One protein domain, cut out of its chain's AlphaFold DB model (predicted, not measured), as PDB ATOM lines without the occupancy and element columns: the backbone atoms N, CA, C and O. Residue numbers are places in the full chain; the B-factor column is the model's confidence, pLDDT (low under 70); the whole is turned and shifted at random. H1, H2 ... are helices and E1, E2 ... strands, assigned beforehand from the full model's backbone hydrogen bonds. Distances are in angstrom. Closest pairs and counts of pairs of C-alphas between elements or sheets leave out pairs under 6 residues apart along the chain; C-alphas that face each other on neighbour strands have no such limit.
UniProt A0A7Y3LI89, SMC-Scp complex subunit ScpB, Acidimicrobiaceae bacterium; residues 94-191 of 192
ATOM      1  N   ALA A  94     149.580 174.421 118.069       87.25
ATOM      2  CA  ALA A  94     150.177 175.435 117.204       87.25
ATOM      3  C   ALA A  94     151.420 176.120 117.804       87.25
ATOM      4  O   ALA A  94     152.271 176.594 117.051       87.25
ATOM      5  N   ALA A  95     151.521 176.214 119.133       90.38
ATOM      6  CA  ALA A  95     152.706 176.727 119.805       90.38
ATOM      7  C   ALA A  95     153.845 175.708 119.835       90.38
ATOM      8  O   ALA A  95     154.985 176.086 119.570       90.38
ATOM      9  N   LEU A  96     153.528 174.442 120.100       88.94
ATOM     10  CA  LEU A  96     154.484 173.340 120.067       88.94
ATOM     11  C   LEU A  96     155.066 173.148 118.665       88.94
ATOM     12  O   LEU A  96     156.280 173.082 118.532       88.94
ATOM     13  N   GLU A  97     154.245 173.188 117.614       88.94
ATOM     14  CA  GLU A  97     154.716 173.112 116.225       88.94
ATOM     15  C   GLU A  97     155.681 174.254 115.869       88.94
ATOM     16  O   GLU A  97     156.703 174.034 115.222       88.94
ATOM     17  N   THR A  98     155.392 175.492 116.289       93.88
ATOM     18  CA  THR A  98     156.332 176.606 116.067       93.88
ATOM     19  C   THR A  98     157.620 176.404 116.852       93.88
ATOM     20  O   THR A  98     158.700 176.610 116.302       93.88
ATOM     21  N   LEU A  99     157.518 176.021 118.127       92.44
ATOM     22  CA  LEU A  99     158.677 175.798 118.985       92.44
ATOM     23  C   LEU A  99     159.563 174.671 118.438       92.44
ATOM     24  O   LEU A  99     160.780 174.818 118.414       92.44
ATOM     25  N   ALA A 100     158.951 173.609 117.911       89.88
ATOM     26  CA  ALA A 100     159.615 172.521 117.210       89.88
ATOM     27  C   ALA A 100     160.434 173.021 116.020       89.88
ATOM     28  O   ALA A 100     161.620 172.719 115.900       89.88
ATOM     29  N   ILE A 101     159.828 173.832 115.153       91.88
ATOM     30  CA  ILE A 101     160.537 174.389 113.997       91.88
ATOM     31  C   ILE A 101     161.751 175.198 114.454       91.88
ATOM     32  O   ILE A 101     162.820 175.044 113.869       91.88
ATOM     33  N   VAL A 102     161.615 176.014 115.505       93.44
ATOM     34  CA  VAL A 102     162.752 176.760 116.058       93.44
ATOM     35  C   VAL A 102     163.822 175.803 116.584       93.44
ATOM     36  O   VAL A 102     164.963 175.893 116.146       93.44
ATOM     37  N   ALA A 103     163.467 174.836 117.431       91.19
ATOM     38  CA  ALA A 103     164.418 173.905 118.039       91.19
ATOM     39  C   ALA A 103     165.265 173.135 117.009       91.19
ATOM     40  O   ALA A 103     166.482 173.044 117.167       91.19
ATOM     41  N   TYR A 104     164.647 172.645 115.927       89.38
ATOM     42  CA  TYR A 104     165.315 171.800 114.924       89.38
ATOM     43  C   TYR A 104     165.898 172.553 113.722       89.38
ATOM     44  O   TYR A 104     166.641 171.960 112.937       89.38
ATOM     45  N   ARG A 105     165.539 173.827 113.513       89.88
ATOM     46  CA  ARG A 105     166.008 174.624 112.362       89.88
ATOM     47  C   ARG A 105     166.757 175.889 112.759       89.88
ATOM     48  O   ARG A 105     167.144 176.638 111.865       89.88
ATOM     49  N   GLN A 106     166.954 176.135 114.054       91.38
ATOM     50  CA  GLN A 106     167.693 177.298 114.526       91.38
ATOM     51  C   GLN A 106     169.126 177.359 113.961       91.38
ATOM     52  O   GLN A 106     169.776 176.320 113.817       91.38
ATOM     53  N   PRO A 107     169.635 178.569 113.676       92.38
ATOM     54  CA  PRO A 107     168.898 179.836 113.686       92.38
ATOM     55  C   PRO A 107     167.900 179.917 112.514       92.38
ATOM     56  O   PRO A 107     168.270 179.708 111.359       92.38
ATOM     57  N   VAL A 108     166.633 180.257 112.791       91.88
ATOM     58  CA  VAL A 108     165.560 180.283 111.772       91.88
ATOM     59  C   VAL A 108     164.821 181.618 111.746       91.88
ATOM     60  O   VAL A 108     164.473 182.178 112.782       91.88
ATOM     61  N   SER A 109     164.571 182.153 110.553       91.50
ATOM     62  CA  SER A 109     163.867 183.427 110.389       91.50
ATOM     63  C   SER A 109     162.350 183.284 110.472       91.50
ATOM     64  O   SER A 109     161.772 182.245 110.153       91.50
ATOM     65  N   ARG A 110     161.677 184.386 110.813       90.31
ATOM     66  CA  ARG A 110     160.209 184.469 110.830       90.31
ATOM     67  C   ARG A 110     159.545 183.971 109.536       90.31
ATOM     68  O   ARG A 110     158.529 183.287 109.611       90.31
ATOM     69  N   SER A 111     160.084 184.335 108.369       89.00
ATOM     70  CA  SER A 111     159.512 183.938 107.076       89.00
ATOM     71  C   SER A 111     159.653 182.439 106.838       89.00
ATOM     72  O   SER A 111     158.670 181.797 106.499       89.00
ATOM     73  N   GLN A 112     160.821 181.859 107.134       90.69
ATOM     74  CA  GLN A 112     161.032 180.411 107.026       90.69
ATOM     75  C   GLN A 112     160.074 179.622 107.928       90.69
ATOM     76  O   GLN A 112     159.564 178.583 107.523       90.69
ATOM     77  N   ILE A 113     159.798 180.117 109.140       92.56
ATOM     78  CA  ILE A 113     158.819 179.492 110.042       92.56
ATOM     79  C   ILE A 113     157.421 179.526 109.418       92.56
ATOM     80  O   ILE A 113     156.733 178.507 109.413       92.56
ATOM     81  N   ALA A 114     157.002 180.676 108.885       90.38
ATOM     82  CA  ALA A 114     155.699 180.821 108.241       90.38
ATOM     83  C   ALA A 114     155.563 179.922 107.000       90.38
ATOM     84  O   ALA A 114     154.515 179.305 106.823       90.38
ATOM     85  N   ASP A 115     156.625 179.789 106.202       90.38
ATOM     86  CA  ASP A 115     156.659 178.921 105.021       90.38
ATOM     87  C   ASP A 115     156.504 177.441 105.400       90.38
ATOM     88  O   ASP A 115     155.762 176.710 104.748       90.38
ATOM     89  N   ILE A 116     157.152 176.998 106.485       89.38
ATOM     90  CA  ILE A 116     157.037 175.616 106.980       89.38
ATOM     91  C   ILE A 116     155.652 175.361 107.595       89.38
ATOM     92  O   ILE A 116     155.068 174.303 107.373       89.38
ATOM     93  N   ARG A 117     155.115 176.314 108.370       90.62
ATOM     94  CA  ARG A 117     153.789 176.188 109.004       90.62
ATOM     95  C   ARG A 117     152.633 176.335 108.016       90.62
ATOM     96  O   ARG A 117     151.525 175.907 108.322       90.62
ATOM     97  N   GLY A 118     152.849 177.012 106.889       87.50
ATOM     98  CA  GLY A 118     151.793 177.410 105.954       87.50
ATOM     99  C   GLY A 118     150.817 178.458 106.514       87.50
ATOM    100  O   GLY A 118     149.840 178.797 105.850       87.50
ATOM    101  N   VAL A 119     151.055 178.976 107.727       89.88
ATOM    102  CA  VAL A 119     150.193 179.945 108.425       89.88
ATOM    103  C   VAL A 119     151.011 180.978 109.203       89.88
ATOM    104  O   VAL A 119     152.163 180.749 109.585       89.88
ATOM    105  N   ASN A 120     150.401 182.134 109.479       86.94
ATOM    106  CA  ASN A 120     151.040 183.196 110.255       86.94
ATOM    107  C   ASN A 120     151.313 182.738 111.704       86.94
ATOM    108  O   ASN A 120     150.396 182.350 112.426       86.94
ATOM    109  N   SER A 121     152.578 182.830 112.129       90.81
ATOM    110  CA  SER A 121     153.059 182.396 113.449       90.81
ATOM    111  C   SER A 121     153.484 183.549 114.376       90.81
ATOM    112  O   SER A 121     154.067 183.306 115.430       90.81
ATOM    113  N   ASP A 122     153.190 184.808 114.040       90.50
ATOM    114  CA  ASP A 122     153.687 185.996 114.756       90.50
ATOM    115  C   ASP A 122     153.305 186.037 116.231       90.50
ATOM    116  O   ASP A 122     154.131 186.324 117.099       90.50
ATOM    117  N   TYR A 123     152.025 185.791 116.510       92.62
ATOM    118  CA  TYR A 123     151.505 185.809 117.870       92.62
ATOM    119  C   TYR A 123     152.156 184.705 118.705       92.62
ATOM    120  O   TYR A 123     152.563 184.937 119.842       92.62
ATOM    121  N   VAL A 124     152.314 183.523 118.106       93.94
ATOM    122  CA  VAL A 124     152.951 182.369 118.736       93.94
ATOM    123  C   VAL A 124     154.417 182.664 119.047       93.94
ATOM    124  O   VAL A 124     154.841 182.436 120.173       93.94
ATOM    125  N   LEU A 125     155.169 183.238 118.104       93.88
ATOM    126  CA  LEU A 125     156.570 183.615 118.313       93.88
ATOM    127  C   LEU A 125     156.724 184.637 119.443       93.88
ATOM    128  O   LEU A 125     157.557 184.456 120.328       93.88
ATOM    129  N   LYS A 126     155.885 185.682 119.467       92.00
ATOM    130  CA  LYS A 126     155.886 186.670 120.561       92.00
ATOM    131  C   LYS A 126     155.577 186.029 121.910       92.00
ATOM    132  O   LYS A 126     156.216 186.362 122.901       92.00
ATOM    133  N   MET A 127     154.608 185.120 121.948       93.75
ATOM    134  CA  MET A 127     154.231 184.408 123.165       93.75
ATOM    135  C   MET A 127     155.360 183.485 123.653       93.75
ATOM    136  O   MET A 127     155.678 183.510 124.840       93.75
ATOM    137  N   LEU A 128     155.987 182.711 122.760       93.69
ATOM    138  CA  LEU A 128     157.102 181.821 123.104       93.69
ATOM    139  C   LEU A 128     158.303 182.612 123.632       93.69
ATOM    140  O   LEU A 128     158.898 182.212 124.629       93.69
ATOM    141  N   ALA A 129     158.602 183.762 123.018       92.88
ATOM    142  CA  ALA A 129     159.646 184.667 123.488       92.88
ATOM    143  C   ALA A 129     159.307 185.282 124.855       92.88
ATOM    144  O   ALA A 129     160.144 185.300 125.751       92.88
ATOM    145  N   ALA A 130     158.059 185.717 125.066       90.88
ATOM    146  CA  ALA A 130     157.608 186.249 126.355       90.88
ATOM    147  C   ALA A 130     157.648 185.205 127.485       90.88
ATOM    148  O   ALA A 130     157.819 185.558 128.648       90.88
ATOM    149  N   ARG A 131     157.498 183.918 127.147       89.88
ATOM    150  CA  ARG A 131     157.680 182.789 128.073       89.88
ATOM    151  C   ARG A 131     159.136 182.337 128.208       89.88
ATOM    152  O   ARG A 131     159.398 181.408 128.959       89.88
ATOM    153  N   GLY A 132     160.055 182.977 127.488       90.94
ATOM    154  CA  GLY A 132     161.482 182.701 127.546       90.94
ATOM    155  C   GLY A 132     161.904 181.400 126.873       90.94
ATOM    156  O   GLY A 132     163.021 180.978 127.115       90.94
ATOM    157  N   TYR A 133     161.066 180.749 126.056       92.62
ATOM    158  CA  TYR A 133     161.440 179.511 125.350       92.62
ATOM    159  C   TYR A 133     162.333 179.762 124.131       92.62
ATOM    160  O   TYR A 133     163.114 178.898 123.739       92.62
ATOM    161  N   ILE A 134     162.190 180.934 123.514       95.25
ATOM    162  CA  ILE A 134     162.974 181.345 122.351       95.25
ATOM    163  C   ILE A 134     163.485 182.766 122.545       95.25
ATOM    164  O   ILE A 134     162.867 183.572 123.242       95.25
ATOM    165  N   GLU A 135     164.566 183.088 121.862       93.25
ATOM    166  CA  GLU A 135     165.133 184.425 121.791       93.25
ATOM    167  C   GLU A 135     165.442 184.800 120.345       93.25
ATOM    168  O   GLU A 135     165.499 183.945 119.458       93.25
ATOM    169  N   THR A 136     165.591 186.099 120.095       89.50
ATOM    170  CA  THR A 136     166.056 186.602 118.802       89.50
ATOM    171  C   THR A 136     167.545 186.872 118.864       89.50
ATOM    172  O   THR A 136     167.990 187.494 119.825       89.50
ATOM    173  N   ASP A 137     168.287 186.508 117.821       71.62
ATOM    174  CA  ASP A 137     169.694 186.894 117.714       71.62
ATOM    175  C   ASP A 137     169.808 188.425 117.589       71.62
ATOM    176  O   ASP A 137     169.487 189.023 116.558       71.62
ATOM    177  N   THR A 138     170.218 189.075 118.681       63.28
ATOM    178  CA  THR A 138     170.439 190.523 118.754       63.28
ATOM    179  C   THR A 138     171.904 190.902 118.570       63.28
ATOM    180  O   THR A 138     172.238 192.074 118.742       63.28
ATOM    181  N   ALA A 139     172.801 189.959 118.256       57.31
ATOM    182  CA  ALA A 139     174.238 190.217 118.295       57.31
ATOM    183  C   ALA A 139     174.697 191.242 117.242       57.31
ATOM    184  O   ALA A 139     175.700 191.913 117.465       57.31
ATOM    185  N   ASN A 140     173.971 191.412 116.124       51.62
ATOM    186  CA  ASN A 140     174.266 192.434 115.106       51.62
ATOM    187  C   ASN A 140     173.020 192.871 114.297       51.62
ATOM    188  O   ASN A 140     172.846 192.448 113.148       51.62
ATOM    189  N   PRO A 141     172.148 193.746 114.832       57.44
ATOM    190  CA  PRO A 141     170.966 194.208 114.116       57.44
ATOM    191  C   PRO A 141     171.364 195.210 113.024       57.44
ATOM    192  O   PRO A 141     171.538 196.401 113.275       57.44
ATOM    193  N   LYS A 142     171.502 194.743 111.778       59.66
ATOM    194  CA  LYS A 142     171.571 195.636 110.613       59.66
ATOM    195  C   LYS A 142     170.147 195.960 110.135       59.66
ATOM    196  O   LYS A 142     169.334 195.035 110.008       59.66
ATOM    197  N   PRO A 143     169.820 197.230 109.831       57.31
ATOM    198  CA  PRO A 143     168.533 197.591 109.240       57.31
ATOM    199  C   PRO A 143     168.242 196.753 107.986       57.31
ATOM    200  O   PRO A 143     169.089 196.651 107.103       57.31
ATOM    201  N   GLY A 144     167.059 196.135 107.921       65.25
ATOM    202  CA  GLY A 144     166.650 195.274 106.802       65.25
ATOM    203  C   GLY A 144     167.071 193.803 106.907       65.25
ATOM    204  O   GLY A 144     166.763 193.029 106.004       65.25
ATOM    205  N   THR A 145     167.733 193.389 107.991       67.12
ATOM    206  CA  THR A 145     168.093 191.975 108.199       67.12
ATOM    207  C   THR A 145     166.924 191.218 108.831       67.12
ATOM    208  O   THR A 145     166.289 191.758 109.741       67.12
ATOM    209  N   PRO A 146     166.618 189.985 108.388       70.12
ATOM    210  CA  PRO A 146     165.607 189.162 109.038       70.12
ATOM    211  C   PRO A 146     165.973 188.913 110.502       70.12
ATOM    212  O   PRO A 146     167.129 188.636 110.812       70.12
ATOM    213  N   LEU A 147     164.980 188.974 111.391       83.25
ATOM    214  CA  LEU A 147     165.123 188.464 112.753       83.25
ATOM    215  C   LEU A 147     165.189 186.934 112.700       83.25
ATOM    216  O   LEU A 147     164.285 186.302 112.141       83.25
ATOM    217  N   TYR A 148     166.241 186.370 113.288       89.56
ATOM    218  CA  TYR A 148     166.407 184.931 113.488       89.56
ATOM    219  C   TYR A 148     166.069 184.564 114.926       89.56
ATOM    220  O   TYR A 148     166.345 185.336 115.842       89.56
ATOM    221  N   TYR A 149     165.470 183.391 115.096       93.19
ATOM    222  CA  TYR A 149     165.065 182.829 116.373       93.19
ATOM    223  C   TYR A 149     165.879 181.578 116.695       93.19
ATOM    224  O   TYR A 149     166.143 180.761 115.804       93.19
ATOM    225  N   SER A 150     166.181 181.429 117.981       94.19
ATOM    226  CA  SER A 150     166.849 180.278 118.588       94.19
ATOM    227  C   SER A 150     166.165 179.917 119.909       94.19
ATOM    228  O   SER A 150     165.460 180.744 120.490       94.19
ATOM    229  N   THR A 151     166.328 178.684 120.379       94.12
ATOM    230  CA  THR A 151     165.861 178.257 121.706       94.12
ATOM    231  C   THR A 151     166.785 178.775 122.798       94.12
ATOM    232  O   THR A 151     167.987 178.889 122.585       94.12
ATOM    233  N   THR A 152     166.239 179.009 123.984       92.69
ATOM    234  CA  THR A 152     167.006 179.447 125.159       92.69
ATOM    235  C   THR A 152     167.452 178.260 126.029       92.69
ATOM    236  O   THR A 152     166.953 177.144 125.863       92.69
ATOM    237  N   PRO A 153     168.310 178.480 127.041       89.38
ATOM    238  CA  PRO A 153     168.575 177.475 128.072       89.38
ATOM    239  C   PRO A 153     167.311 177.016 128.816       89.38
ATOM    240  O   PRO A 153     167.153 175.824 129.068       89.38
ATOM    241  N   LEU A 154     166.362 177.927 129.079       86.75
ATOM    242  CA  LEU A 154     165.089 177.598 129.734       86.75
ATOM    243  C   LEU A 154     164.287 176.555 128.943       86.75
ATOM    244  O   LEU A 154     163.604 175.723 129.540       86.75
ATOM    245  N   PHE A 155     164.358 176.576 127.608       90.12
ATOM    246  CA  PHE A 155     163.752 175.529 126.787       90.12
ATOM    247  C   PHE A 155     164.334 174.155 127.134       90.12
ATOM    248  O   PHE A 155     163.577 173.265 127.512       90.12
ATOM    249  N   LEU A 156     165.659 173.999 127.097       86.25
ATOM    250  CA  LEU A 156     166.321 172.725 127.402       86.25
ATOM    251  C   LEU A 156     165.998 172.236 128.819       86.25
ATOM    252  O   LEU A 156     165.666 171.070 129.012       86.25
ATOM    253  N   GLU A 157     165.994 173.133 129.804       82.69
ATOM    254  CA  GLU A 157     165.646 172.790 131.186       82.69
ATOM    255  C   GLU A 157     164.222 172.278 131.360       82.69
ATOM    256  O   GLU A 157     163.970 171.402 132.196       82.69
ATOM    257  N   ARG A 158     163.277 172.853 130.612       82.31
ATOM    258  CA  ARG A 158     161.873 172.438 130.640       82.31
ATOM    259  C   ARG A 158     161.672 171.092 129.958       82.31
ATOM    260  O   ARG A 158     160.781 170.366 130.372       82.31
ATOM    261  N   LEU A 159     162.513 170.751 128.980       77.38
ATOM    262  CA  LEU A 159     162.558 169.418 128.376       77.38
ATOM    263  C   LEU A 159     163.377 168.414 129.207       77.38
ATOM    264  O   LEU A 159     163.369 167.227 128.900       77.38
ATOM    265  N   GLY A 160     164.107 168.872 130.228       75.62
ATOM    266  CA  GLY A 160     165.018 168.022 130.993       75.62
ATOM    267  C   GLY A 160     166.250 167.571 130.201       75.62
ATOM    268  O   GLY A 160     166.801 166.514 130.495       75.62
ATOM    269  N   LEU A 161     166.670 168.354 129.204       82.94
ATOM    270  CA  LEU A 161     167.834 168.073 128.363       82.94
ATOM    271  C   LEU A 161     169.037 168.907 128.802       82.94
ATOM    272  O   LEU A 161     168.896 170.049 129.260       82.94
ATOM    273  N   PHE A 162     170.231 168.350 128.631       81.00
ATOM    274  CA  PHE A 162     171.481 169.075 128.819       81.00
ATOM    275  C   PHE A 162     171.833 169.913 127.589       81.00
ATOM    276  O   PHE A 162     172.300 171.045 127.721       81.00
ATOM    277  N   SER A 163     171.581 169.389 126.391       85.75
ATOM    278  CA  SER A 163     171.958 170.060 125.150       85.75
ATOM    279  C   SER A 163     170.990 169.783 124.000       85.75
ATOM    280  O   SER A 163     170.139 168.896 124.061       85.75
ATOM    281  N   LEU A 164     171.105 170.569 122.924       85.69
ATOM    282  CA  LEU A 164     170.264 170.413 121.732       85.69
ATOM    283  C   LEU A 164     170.548 169.107 120.977       85.69
ATOM    284  O   LEU A 164     169.683 168.633 120.247       85.69
ATOM    285  N   GLU A 165     171.731 168.512 121.145       85.56
ATOM    286  CA  GLU A 165     172.078 167.220 120.542       85.56
ATOM    287  C   GLU A 165     171.269 166.050 121.117       85.56
ATOM    288  O   GLU A 165     171.155 165.013 120.461       85.56
ATOM    289  N   GLU A 166     170.700 166.216 122.313       81.00
ATOM    290  CA  GLU A 166     169.840 165.228 122.971       81.00
ATOM    291  C   GLU A 166     168.384 165.300 122.494       81.00
ATOM    292  O   GLU A 166     167.570 164.451 122.861       81.00
ATOM    293  N   LEU A 167     168.042 166.288 121.656       83.94
ATOM    294  CA  LEU A 167     166.717 166.353 121.055       83.94
ATOM    295  C   LEU A 167     166.431 165.069 120.255       83.94
ATOM    296  O   LEU A 167     167.306 164.590 119.519       83.94
ATOM    297  N   PRO A 168     165.200 164.524 120.345       77.25
ATOM    298  CA  PRO A 168     164.795 163.366 119.564       77.25
ATOM    299  C   PRO A 168     165.155 163.532 118.089       77.25
ATOM    300  O   PRO A 168     164.885 164.557 117.468       77.25
ATOM    301  N   ARG A 169     165.774 162.514 117.486       71.25
ATOM    302  CA  ARG A 169     166.083 162.575 116.056       71.25
ATOM    303  C   ARG A 169     164.793 162.532 115.257       71.25
ATOM    304  O   ARG A 169     164.208 161.474 115.059       71.25
ATOM    305  N   VAL A 170     164.399 163.687 114.754       64.19
ATOM    306  CA  VAL A 170     163.311 163.799 113.797       64.19
ATOM    307  C   VAL A 170     163.861 163.457 112.415       64.19
ATOM    308  O   VAL A 170     164.857 164.042 111.972       64.19
ATOM    309  N   GLU A 171     163.230 162.521 111.704       57.53
ATOM    310  CA  GLU A 171     163.518 162.351 110.280       57.53
ATOM    311  C   GLU A 171     163.324 163.693 109.565       57.53
ATOM    312  O   GLU A 171     162.388 164.434 109.860       57.53
ATOM    313  N   LYS A 172     164.188 164.035 108.601       46.91
ATOM    314  CA  LYS A 172     164.184 165.357 107.934       46.91
ATOM    315  C   LYS A 172     162.816 165.797 107.373       46.91
ATOM    316  O   LYS A 172     162.649 166.987 107.103       46.91
ATOM    317  N   PHE A 173     161.877 164.863 107.210       50.34
ATOM    318  CA  PHE A 173     160.544 165.047 106.642       50.34
ATOM    319  C   PHE A 173     159.388 164.679 107.584       50.34
ATOM    320  O   PHE A 173     158.260 164.582 107.105       50.34
ATOM    321  N   ALA A 174     159.624 164.469 108.884       54.91
ATOM    322  CA  ALA A 174     158.508 164.211 109.789       54.91
ATOM    323  C   ALA A 174     157.576 165.443 109.849       54.91
ATOM    324  O   ALA A 174     158.065 166.583 109.874       54.91
ATOM    325  N   PRO A 175     156.249 165.238 109.853       59.28
ATOM    326  CA  PRO A 175     155.273 166.290 110.098       59.28
ATOM    327  C   PRO A 175     155.610 167.088 111.361       59.28
ATOM    328  O   PRO A 175     156.024 166.525 112.371       59.28
ATOM    329  N   ALA A 176     155.384 168.405 111.339       57.50
ATOM    330  CA  ALA A 176     155.590 169.249 112.519       57.50
ATOM    331  C   ALA A 176     154.743 168.797 113.728       57.50
ATOM    332  O   ALA A 176     155.153 169.032 114.862       57.50
ATOM    333  N   SER A 177     153.611 168.123 113.483       60.09
ATOM    334  CA  SER A 177     152.775 167.481 114.501       60.09
ATOM    335  C   SER A 177     153.523 166.395 115.270       60.09
ATOM    336  O   SER A 177     153.488 166.390 116.491       60.09
ATOM    337  N   ASP A 178     154.269 165.537 114.580       61.88
ATOM    338  CA  ASP A 178     154.962 164.397 115.190       61.88
ATOM    339  C   ASP A 178     156.136 164.892 116.050       61.88
ATOM    340  O   ASP A 178     156.440 164.361 117.117       61.88
ATOM    341  N   VAL A 179     156.767 165.989 115.617       63.84
ATOM    342  CA  VAL A 179     157.791 166.690 116.404       63.84
ATOM    343  C   VAL A 179     157.188 167.377 117.622       63.84
ATOM    344  O   VAL A 179     157.789 167.376 118.695       63.84
ATOM    345  N   ALA A 180     156.012 167.980 117.451       62.25
ATOM    346  CA  ALA A 180     155.280 168.623 118.528       62.25
ATOM    347  C   ALA A 180     154.841 167.605 119.586       62.25
ATOM    348  O   ALA A 180     154.991 167.904 120.761       62.25
ATOM    349  N   GLU A 181     154.391 166.410 119.195       65.44
ATOM    350  CA  GLU A 181     154.047 165.322 120.118       65.44
ATOM    351  C   GLU A 181     155.269 164.830 120.908       65.44
ATOM    352  O   GLU A 181     155.198 164.686 122.129       65.44
ATOM    353  N   ALA A 182     156.418 164.652 120.248       61.59
ATOM    354  CA  ALA A 182     157.660 164.283 120.931       61.59
ATOM    355  C   ALA A 182     158.119 165.366 121.928       61.59
ATOM    356  O   ALA A 182     158.531 165.058 123.044       61.59
ATOM    357  N   LEU A 183     158.013 166.644 121.549       65.31
ATOM    358  CA  LEU A 183     158.315 167.777 122.430       65.31
ATOM    359  C   LEU A 183     157.309 167.925 123.566       65.31
ATOM    360  O   LEU A 183     157.689 168.323 124.663       65.31
ATOM    361  N   GLU A 184     156.038 167.636 123.307       65.69
ATOM    362  CA  GLU A 184     154.969 167.663 124.294       65.69
ATOM    363  C   GLU A 184     155.234 166.647 125.402       65.69
ATOM    364  O   GLU A 184     155.214 167.017 126.577       65.69
ATOM    365  N   ALA A 185     155.564 165.407 125.034       61.22
ATOM    366  CA  ALA A 185     155.956 164.376 125.988       61.22
ATOM    367  C   ALA A 185     157.121 164.859 126.873       61.22
ATOM    368  O   ALA A 185     156.997 164.886 128.094       61.22
ATOM    369  N   SER A 186     158.199 165.381 126.274       62.00
ATOM    370  CA  SER A 186     159.370 165.853 127.032       62.00
ATOM    371  C   SER A 186     159.095 167.079 127.916       62.00
ATOM    372  O   SER A 186     159.613 167.171 129.028       62.00
ATOM    373  N   LEU A 187     158.272 168.028 127.454       59.66
ATOM    374  CA  LEU A 187     157.929 169.247 128.199       59.66
ATOM    375  C   LEU A 187     157.037 168.986 129.417       59.66
ATOM    376  O   LEU A 187     157.030 169.796 130.345       59.66
ATOM    377  N   PHE A 188     156.256 167.905 129.402       56.66
ATOM    378  CA  PHE A 188     155.347 167.559 130.494       56.66
ATOM    379  C   PHE A 188     155.902 166.469 131.414       56.66
ATOM    380  O   PHE A 188     155.593 166.492 132.606       56.66
ATOM    381  N   GLU A 189     156.783 165.596 130.928       51.31
ATOM    382  CA  GLU A 189     157.489 164.611 131.758       51.31
ATOM    383  C   GLU A 189     158.523 165.270 132.691       51.31
ATOM    384  O   GLU A 189     158.665 164.849 133.834       51.31
ATOM    385  N   GLY A 190     159.176 166.361 132.268       46.50
ATOM    386  CA  GLY A 190     160.207 167.062 133.053       46.50
ATOM    387  C   GLY A 190     159.715 168.087 134.087       46.50
ATOM    388  O   GLY A 190     160.515 168.900 134.554       46.50
ATOM    389  N   THR A 191     158.414 168.125 134.409       49.12
ATOM    390  CA  THR A 191     157.829 169.167 135.284       49.12
ATOM    391  C   THR A 191     157.731 168.808 136.768       49.12
ATOM    392  O   THR A 191     157.254 169.647 137.539       49.12
TER     393      THR A 191
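This is residues 94 to 191 of the 192 residues of the protein "SMC-Scp complex subunit ScpB" of Acidimicrobiaceae bacterium (UniProt A0A7Y3LI89). A small two-stranded hairpin, E1 and E2, and the helices H2, H3 and H5 are gathered round one helix, H1, in the middle, with H5 crossing H1 on the side away from H2 and the hairpin. H4 follows the hairpin and meets the last part of H5, while residues 139 to 144 of the hairpin's long loop stick out at one end. The printed part has 98 residues, with five named helices and two named strands in the order H1 H2 H3 E1 E2 H4 H5; the sheet, E1 - E2, is antiparallel and the class is mostly helix. The whole is compact, with a radius of gyration of the C-alphas of 13.0 A, and elongated, spanning 41 by 26 by 23 A.

E1, residues 134 to 136, and E2, residues 148 to 151, form a hairpin, antiparallel at 150 degrees; N 135 and O 150 are within hydrogen-bond range at 2.9 A. Residues 108 to 109 make a short antiparallel pairing with residues 148 to 149 of E2. The hub is H1, residues 94 to 105; its closest C-alphas to E2 are those of Ala 103 and Thr 151, 5.9 A apart. H3, residues 122 to 130, touches H1 about perpendicular at 75 degrees, closest at the C-alphas of Ala 95 and Val 124, 5.7 A. H2, residues 110 to 117, touches H1 at a steep tilt of 67 degrees, opposite ways, closest at the C-alphas of Ile 101 and Ile 113, 6.7 A. H5, residues 176 to 189, touches residues 96 to 101 of H1, about perpendicular at 82 degrees, closest at the C-alphas of Leu 96 and Ala 180, 5.0 A. H4, residues 153 to 159, touches residues 183 to 189 of H5, about perpendicular at 85 degrees, closest at the C-alphas of Leu 159 and Leu 187, 4.6 A. H1 and H4 are apart. In H1, H2, H3, H4 and H5 every O i to N i+4 pair is within hydrogen-bond range.

E1 is 7.1 A long and E2 10.6 A, with C-alpha 148 at (166.407, 184.931, 113.488). H1 begins at C-alpha 94, (150.177, 175.435, 117.204), and is 16.6 A long. H2 measures 10.6 A, H3 12.2 A and H4 10.1 A. H5, 19.9 A, ends at C-alpha 189, (157.489, 164.611, 131.758).

The C-alphas of Pro 143 and Glu 189, the two farthest apart, are 41.4 A apart. The printed part has no cut. The links E1 to E2 and H4 to H5 are long. The mean pLDDT of the printed part is 79.3; residues 138 to 145 and 170 to 191 are under 70.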